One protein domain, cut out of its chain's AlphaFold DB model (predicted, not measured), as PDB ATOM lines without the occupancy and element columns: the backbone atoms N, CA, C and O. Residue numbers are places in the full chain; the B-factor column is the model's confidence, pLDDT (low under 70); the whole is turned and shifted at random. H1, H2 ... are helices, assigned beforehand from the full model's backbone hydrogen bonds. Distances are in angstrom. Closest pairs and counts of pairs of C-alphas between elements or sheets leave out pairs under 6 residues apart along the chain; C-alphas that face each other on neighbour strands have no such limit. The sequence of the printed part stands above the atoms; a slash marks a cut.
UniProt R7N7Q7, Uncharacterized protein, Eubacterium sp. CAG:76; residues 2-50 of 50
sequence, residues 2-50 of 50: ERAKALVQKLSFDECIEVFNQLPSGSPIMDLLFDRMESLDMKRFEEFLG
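AT A GLANCE: This is residues 2 to 50 of the 50 residues of an uncharacterized protein of Eubacterium sp. CAG:76 (UniProt R7N7Q7). Two helices, H2 and H3, lie side by side as a helical hairpin, and the shorter helices H1 and H4 pack on H3 towards the two ends of the longest axis, with H4 folding back along H3 and H1 reaching it with its last residues. The loop end of the H2 and H3 hairpin, residues 22 to 28, sticks out. The printed part has 49 residues with four named helices, in the order H1, H2, H3, H4, and no named strand; its class is all helix. It is compact, with a radius of gyration of the C-alphas of 10.0 A, and spans 27 by 21 by 14 A.

HOW THE PARTS SIT: Start at H1, residues 2 to 8, and go on to H2, residues 13 to 22: the two are close but not clearly touching, with the C-alphas of Val 8 and Cys 16 the closest at 7.2 A. Next look at H3, residues 30 to 40, the hub, which touches three other helices. H1 touches it at a steep tilt of 51 degrees, the same way; their closest C-alphas, Val 8 and Leu 33, are 6.3 A apart. H2 and H3 touch as a helical hairpin at a shallow tilt of 15 degrees, opposite ways, with the C-alphas of Phe 13 and Met 37 closest at 5.5 A. H4, residues 42 to 49, forms a second helical hairpin with H3, opposite ways at a tilt of 36 degrees, only just steep; there the C-alphas of Glu 38 and Phe 45 are closest, at 5.5 A. With one of these three touching pairs at a shallow tilt, the helix packing is mostly crossed, only just. H2 and H4 are near each other, while H1 and H4 are apart. In H1, H2, H3 and H4, every O i to N i+4 pair is within hydrogen-bond range.

IN THESE COORDINATES: Find C-alpha 2 at (32.595, 23.188, -49.712), where H1 begins; it ends at residue 8. H2 begins at C-alpha 13, at (45.398, 28.403, -35.497), and runs 14.6 A to residue 22. H3 goes from residue 30 to 40, 15.2 A, and has the most residues of the helices, 11. H4 runs 10.5 A from residue 42 to C-alpha 49 at (52.756, 17.634, -34.499).

THE WHOLE: The two C-alphas farthest apart are those of Glu 2 and Gly 50, at 29.7 A. The printed part has no cut, and it ends at residue 50, the chain's last. The links H1 to H2 and H3 to H4 are tight, and the link H2 to H3, with 7 residues, is short. Residues 22 to 28, of which 22 belongs to H2, stand free. The mean pLDDT of the printed part is 86.6; look for values under 70 at residues 2 and 50.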
ATOM      1  N   GLU A   2      32.232  21.758 -49.613       68.56
ATOM      2  CA  GLU A   2      32.595  23.188 -49.712       68.56
ATOM      3  C   GLU A   2      32.354  24.016 -48.439       68.56
ATOM      4  O   GLU A   2      33.164  24.871 -48.097       68.56
ATOM      5  N   ARG A   3      31.289  23.725 -47.678       73.88
ATOM      6  CA  ARG A   3      30.992  24.450 -46.430       73.88
ATOM      7  C   ARG A   3      32.027  24.203 -45.333       73.88
ATOM      8  O   ARG A   3      32.411  25.146 -44.657       73.88
ATOM      9  N   ALA A   4      32.502  22.966 -45.182       73.50
ATOM     10  CA  ALA A   4      33.521  22.635 -44.187       73.50
ATOM     11  C   ALA A   4      34.850  23.328 -44.513       73.50
ATOM     12  O   ALA A   4      35.451  23.940 -43.639       73.50
ATOM     13  N   LYS A   5      35.248  23.335 -45.791       78.50
ATOM     14  CA  LYS A   5      36.457  24.032 -46.246       78.50
ATOM     15  C   LYS A   5      36.369  25.547 -46.025       78.50
ATOM     16  O   LYS A   5      37.313  26.145 -45.522       78.50
ATOM     17  N   ALA A   6      35.223  26.157 -46.335       83.62
ATOM     18  CA  ALA A   6      34.998  27.586 -46.110       83.62
ATOM     19  C   ALA A   6      34.970  27.974 -44.621       83.62
ATOM     20  O   ALA A   6      35.315  29.104 -44.283       83.62
ATOM     21  N   LEU A   7      34.549  27.060 -43.741       83.50
ATOM     22  CA  LEU A   7      34.612  27.258 -42.294       83.50
ATOM     23  C   LEU A   7      36.059  27.170 -41.807       83.50
ATOM     24  O   LEU A   7      36.525  28.116 -41.186       83.50
ATOM     25  N   VAL A   8      36.787  26.112 -42.177       85.75
ATOM     26  CA  VAL A   8      38.196  25.913 -41.797       85.75
ATOM     27  C   VAL A   8      39.082  27.072 -42.256       85.75
ATOM     28  O   VAL A   8      39.889  27.570 -41.484       85.75
ATOM     29  N   GLN A   9      38.882  27.594 -43.468       85.75
ATOM     30  CA  GLN A   9      39.647  28.748 -43.959       85.75
ATOM     31  C   GLN A   9      39.447  30.034 -43.146       85.75
ATOM     32  O   GLN A   9      40.275  30.940 -43.236       85.75
ATOM     33  N   LYS A  10      38.366  30.141 -42.370       88.88
ATOM     34  CA  LYS A  10      38.119  31.283 -41.481       88.88
ATOM     35  C   LYS A  10      38.649  31.068 -40.069       88.88
ATOM     36  O   LYS A  10      38.721  32.043 -39.333       88.88
ATOM     37  N   LEU A  11      39.009  29.836 -39.714       89.94
ATOM     38  CA  LEU A  11      39.548  29.517 -38.401       89.94
ATOM     39  C   LEU A  11      40.977  30.047 -38.267       89.94
ATOM     40  O   LEU A  11      41.776  30.014 -39.214       89.94
ATOM     41  N   SER A  12      41.268  30.514 -37.061       91.25
ATOM     42  CA  SER A  12      42.605  30.810 -36.559       91.25
ATOM     43  C   SER A  12      43.305  29.519 -36.125       91.25
ATOM     44  O   SER A  12      42.672  28.472 -35.998       91.25
ATOM     45  N   PHE A  13      44.612  29.583 -35.869       90.62
ATOM     46  CA  PHE A  13      45.398  28.403 -35.497       90.62
ATOM     47  C   PHE A  13      44.838  27.701 -34.243       90.62
ATOM     48  O   PHE A  13      44.572  26.502 -34.269       90.62
ATOM     49  N   ASP A  14      44.574  28.460 -33.178       92.19
ATOM     50  CA  ASP A  14      44.028  27.936 -31.921       92.19
ATOM     51  C   ASP A  14      42.617  27.340 -32.096       92.19
ATOM     52  O   ASP A  14      42.333  26.254 -31.592       92.19
ATOM     53  N   GLU A  15      41.765  27.969 -32.912       92.19
ATOM     54  CA  GLU A  15      40.439  27.427 -33.240       92.19
ATOM     55  C   GLU A  15      40.544  26.117 -34.037       92.19
ATOM     56  O   GLU A  15      39.750  25.198 -33.838       92.19
ATOM     57  N   CYS A  16      41.538  25.993 -34.926       91.06
ATOM     58  CA  CYS A  16      41.783  24.743 -35.640       91.06
ATOM     59  C   CYS A  16      42.133  23.610 -34.661       91.06
ATOM     60  O   CYS A  16      41.683  22.482 -34.866       91.06
ATOM     61  N   ILE A  17      42.888  23.901 -33.592       89.88
ATOM     62  CA  ILE A  17      43.239  22.923 -32.551       89.88
ATOM     63  C   ILE A  17      42.001  22.524 -31.748       89.88
ATOM     64  O   ILE A  17      41.778  21.337 -31.506       89.88
ATOM     65  N   GLU A  18      41.170  23.489 -31.350       91.06
ATOM     66  CA  GLU A  18      39.927  23.199 -30.629       91.06
ATOM     67  C   GLU A  18      38.990  22.307 -31.444       91.06
ATOM     68  O   GLU A  18      38.418  21.357 -30.903       91.06
ATOM     69  N   VAL A  19      38.854  22.578 -32.746       89.06
ATOM     70  CA  VAL A  19      38.057  21.741 -33.649       89.06
ATOM     71  C   VAL A  19      38.697  20.365 -33.800       89.06
ATOM     72  O   VAL A  19      37.991  19.364 -33.718       89.06
ATOM     73  N   PHE A  20      40.017  20.288 -33.975       87.81
ATOM     74  CA  PHE A  20      40.733  19.019 -34.082       87.81
ATOM     75  C   PHE A  20      40.500  18.120 -32.858       87.81
ATOM     76  O   PHE A  20      40.132  16.959 -33.021       87.81
ATOM     77  N   ASN A  21      40.613  18.670 -31.646       87.31
ATOM     78  CA  ASN A  21      40.392  17.939 -30.392       87.31
ATOM     79  C   ASN A  21      38.947  17.452 -30.201       87.31
ATOM     80  O   ASN A  21      38.707  16.497 -29.464       87.31
ATOM     81  N   GLN A  22      37.975  18.103 -30.844       86.94
ATOM     82  CA  GLN A  22      36.560  17.725 -30.779       86.94
ATOM     83  C   GLN A  22      36.155  16.719 -31.862       86.94
ATOM     84  O   GLN A  22      35.078  16.121 -31.778       86.94
ATOM     85  N   LEU A  23      36.976  16.536 -32.899       84.06
ATOM     86  CA  LEU A  23      36.652  15.642 -34.000       84.06
ATOM     87  C   LEU A  23      36.967  14.181 -33.647       84.06
ATOM     88  O   LEU A  23      38.019  13.883 -33.083       84.06
ATOM     89  N   PRO A  24      36.096  13.233 -34.038       79.56
ATOM     90  CA  PRO A  24      36.409  11.817 -33.919       79.56
ATOM     91  C   PRO A  24      37.603  11.463 -34.813       79.56
ATOM     92  O   PRO A  24      37.703  11.936 -35.952       79.56
ATOM     93  N   SER A  25      38.492  10.608 -34.303       75.50
ATOM     94  CA  SER A  25      39.671  10.124 -35.029       75.50
ATOM     95  C   SER A  25      39.286   9.554 -36.397       75.50
ATOM     96  O   SER A  25      38.406   8.698 -36.490       75.50
ATOM     97  N   GLY A  26      39.938  10.037 -37.460       74.25
ATOM     98  CA  GLY A  26      39.659   9.624 -38.843       74.25
ATOM     99  C   GLY A  26      38.643  10.494 -39.591       74.25
ATOM    100  O   GLY A  26      38.184  10.113 -40.668       74.25
ATOM    101  N   SER A  27      38.277  11.660 -39.051       80.69
ATOM    102  CA  SER A  27      37.450  12.625 -39.779       80.69
ATOM    103  C   SER A  27      38.201  13.196 -40.995       80.69
ATOM    104  O   SER A  27      39.307  13.710 -40.832       80.69
ATOM    105  N   PRO A  28      37.591  13.234 -42.195       80.38
ATOM    106  CA  PRO A  28      38.207  13.786 -43.410       80.38
ATOM    107  C   PRO A  28      38.426  15.311 -43.359       80.38
ATOM    108  O   PRO A  28      38.921  15.906 -44.312       80.38
ATOM    109  N   ILE A  29      38.001  15.970 -42.276       84.88
ATOM    110  CA  ILE A  29      38.240  17.398 -42.028       84.88
ATOM    111  C   ILE A  29      39.623  17.627 -41.393       84.88
ATOM    112  O   ILE A  29      40.126  18.743 -41.469       84.88
ATOM    113  N   MET A  30      40.262  16.596 -40.822       85.69
ATOM    114  CA  MET A  30      41.589  16.723 -40.202       85.69
ATOM    115  C   MET A  30      42.643  17.222 -41.191       85.69
ATOM    116  O   MET A  30      43.324  18.196 -40.888       85.69
ATOM    117  N   ASP A  31      42.701  16.653 -42.397       87.94
ATOM    118  CA  ASP A  31      43.607  17.119 -43.455       87.94
ATOM    119  C   ASP A  31      43.399  18.601 -43.795       87.94
ATOM    120  O   ASP A  31      44.357  19.336 -44.006       87.94
ATOM    121  N   LEU A  32      42.146  19.075 -43.797       89.06
ATOM    122  CA  LEU A  32      41.842  20.484 -44.070       89.06
ATOM    123  C   LEU A  32      42.298  21.402 -42.932       89.06
ATOM    124  O   LEU A  32      42.715  22.528 -43.192       89.06
ATOM    125  N   LEU A  33      42.183  20.947 -41.680       89.94
ATOM    126  CA  LEU A  33      42.650  21.692 -40.510       89.94
ATOM    127  C   LEU A  33      44.175  21.781 -40.503       89.94
ATOM    128  O   LEU A  33      44.703  22.856 -40.249       89.94
ATOM    129  N   PHE A  34      44.867  20.693 -40.838       89.94
ATOM    130  CA  PHE A  34      46.325  20.665 -40.929       89.94
ATOM    131  C   PHE A  34      46.856  21.556 -42.052       89.94
ATOM    132  O   PHE A  34      47.707  22.396 -41.782       89.94
ATOM    133  N   ASP A  35      46.282  21.482 -43.256       91.31
ATOM    134  CA  ASP A  35      46.615  22.385 -44.372       91.31
ATOM    135  C   ASP A  35      46.431  23.862 -43.973       91.31
ATOM    136  O   ASP A  35      47.258  24.729 -44.264       91.31
ATOM    137  N   ARG A  36      45.370  24.156 -43.208       91.38
ATOM    138  CA  ARG A  36      45.129  25.504 -42.689       91.38
ATOM    139  C   ARG A  36      46.136  25.921 -41.619       91.38
ATOM    140  O   ARG A  36      46.602  27.057 -41.669       91.38
ATOM    141  N   MET A  37      46.430  25.053 -40.653       92.25
ATOM    142  CA  MET A  37      47.399  25.309 -39.585       92.25
ATOM    143  C   MET A  37      48.794  25.560 -40.159       92.25
ATOM    144  O   MET A  37      49.408  26.569 -39.817       92.25
ATOM    145  N   GLU A  38      49.243  24.709 -41.085       92.62
ATOM    146  CA  GLU A  38      50.518  24.848 -41.793       92.62
ATOM    147  C   GLU A  38      50.582  26.175 -42.564       92.62
ATOM    148  O   GLU A  38      51.558  26.919 -42.455       92.62
ATOM    149  N   SER A  39      49.506  26.529 -43.281       92.62
ATOM    150  CA  SER A  39      49.415  27.799 -44.011       92.62
ATOM    151  C   SER A  39      49.388  29.035 -43.105       92.62
ATOM    152  O   SER A  39      49.717  30.125 -43.581       92.62
ATOM    153  N   LEU A  40      48.921  28.915 -41.860       91.50
ATOM    154  CA  LEU A  40      48.844  30.026 -40.910       91.50
ATOM    155  C   LEU A  40      50.176  30.249 -40.198       91.50
ATOM    156  O   LEU A  40      50.655  31.380 -40.146       91.50
ATOM    157  N   ASP A  41      50.742  29.184 -39.636       92.69
ATOM    158  CA  ASP A  41      51.999  29.226 -38.901       92.69
ATOM    159  C   ASP A  41      52.656  27.842 -38.906       92.69
ATOM    160  O   ASP A  41      52.367  26.980 -38.073       92.69
ATOM    161  N   MET A  42      53.569  27.648 -39.859       90.56
ATOM    162  CA  MET A  42      54.316  26.404 -40.024       90.56
ATOM    163  C   MET A  42      55.072  26.005 -38.750       90.56
ATOM    164  O   MET A  42      55.072  24.833 -38.400       90.56
ATOM    165  N   LYS A  43      55.656  26.961 -38.010       92.69
ATOM    166  CA  LYS A  43      56.413  26.637 -36.792       92.69
ATOM    167  C   LYS A  43      55.499  26.108 -35.698       92.69
ATOM    168  O   LYS A  43      55.785  25.061 -35.128       92.69
ATOM    169  N   ARG A  44      54.382  26.798 -35.438       92.06
ATOM    170  CA  ARG A  44      53.394  26.320 -34.456       92.06
ATOM    171  C   ARG A  44      52.789  24.985 -34.886       92.06
ATOM    172  O   ARG A  44      52.466  24.173 -34.026       92.06
ATOM    173  N   PHE A  45      52.618  24.753 -36.188       91.62
ATOM    174  CA  PHE A  45      52.133  23.478 -36.716       91.62
ATOM    175  C   PHE A  45      53.126  22.336 -36.472       91.62
ATOM    176  O   PHE A  45      52.727  21.286 -35.978       91.62
ATOM    177  N   GLU A  46      54.413  22.553 -36.741       91.00
ATOM    178  CA  GLU A  46      55.470  21.588 -36.423       91.00
ATOM    179  C   GLU A  46      55.540  21.300 -34.914       91.00
ATOM    180  O   GLU A  46      55.661  20.142 -34.528       91.00
ATOM    181  N   GLU A  47      55.391  22.320 -34.058       92.38
ATOM    182  CA  GLU A  47      55.295  22.144 -32.598       92.38
ATOM    183  C   GLU A  47      54.028  21.389 -32.170       92.38
ATOM    184  O   GLU A  47      54.052  20.662 -31.186       92.38
ATOM    185  N   PHE A  48      52.917  21.547 -32.891       87.25
ATOM    186  CA  PHE A  48      51.673  20.828 -32.618       87.25
ATOM    187  C   PHE A  48      51.751  19.342 -33.013       87.25
ATOM    188  O   PHE A  48      51.123  18.502 -32.369       87.25
ATOM    189  N   LEU A  49      52.505  19.013 -34.067       86.19
ATOM    190  CA  LEU A  49      52.756  17.634 -34.499       86.19
ATOM    191  C   LEU A  49      53.863  16.923 -33.692       86.19
ATOM    192  O   LEU A  49      54.016  15.709 -33.847       86.19
ATOM    193  N   GLY A  50      54.636  17.676 -32.899       69.94
ATOM    194  CA  GLY A  50      55.813  17.234 -32.140       69.94
ATOM    195  C   GLY A  50      55.516  16.726 -30.736       69.94
ATOM    196  O   GLY A  50      54.964  17.497 -29.924       69.94
TER     197      GLY A  50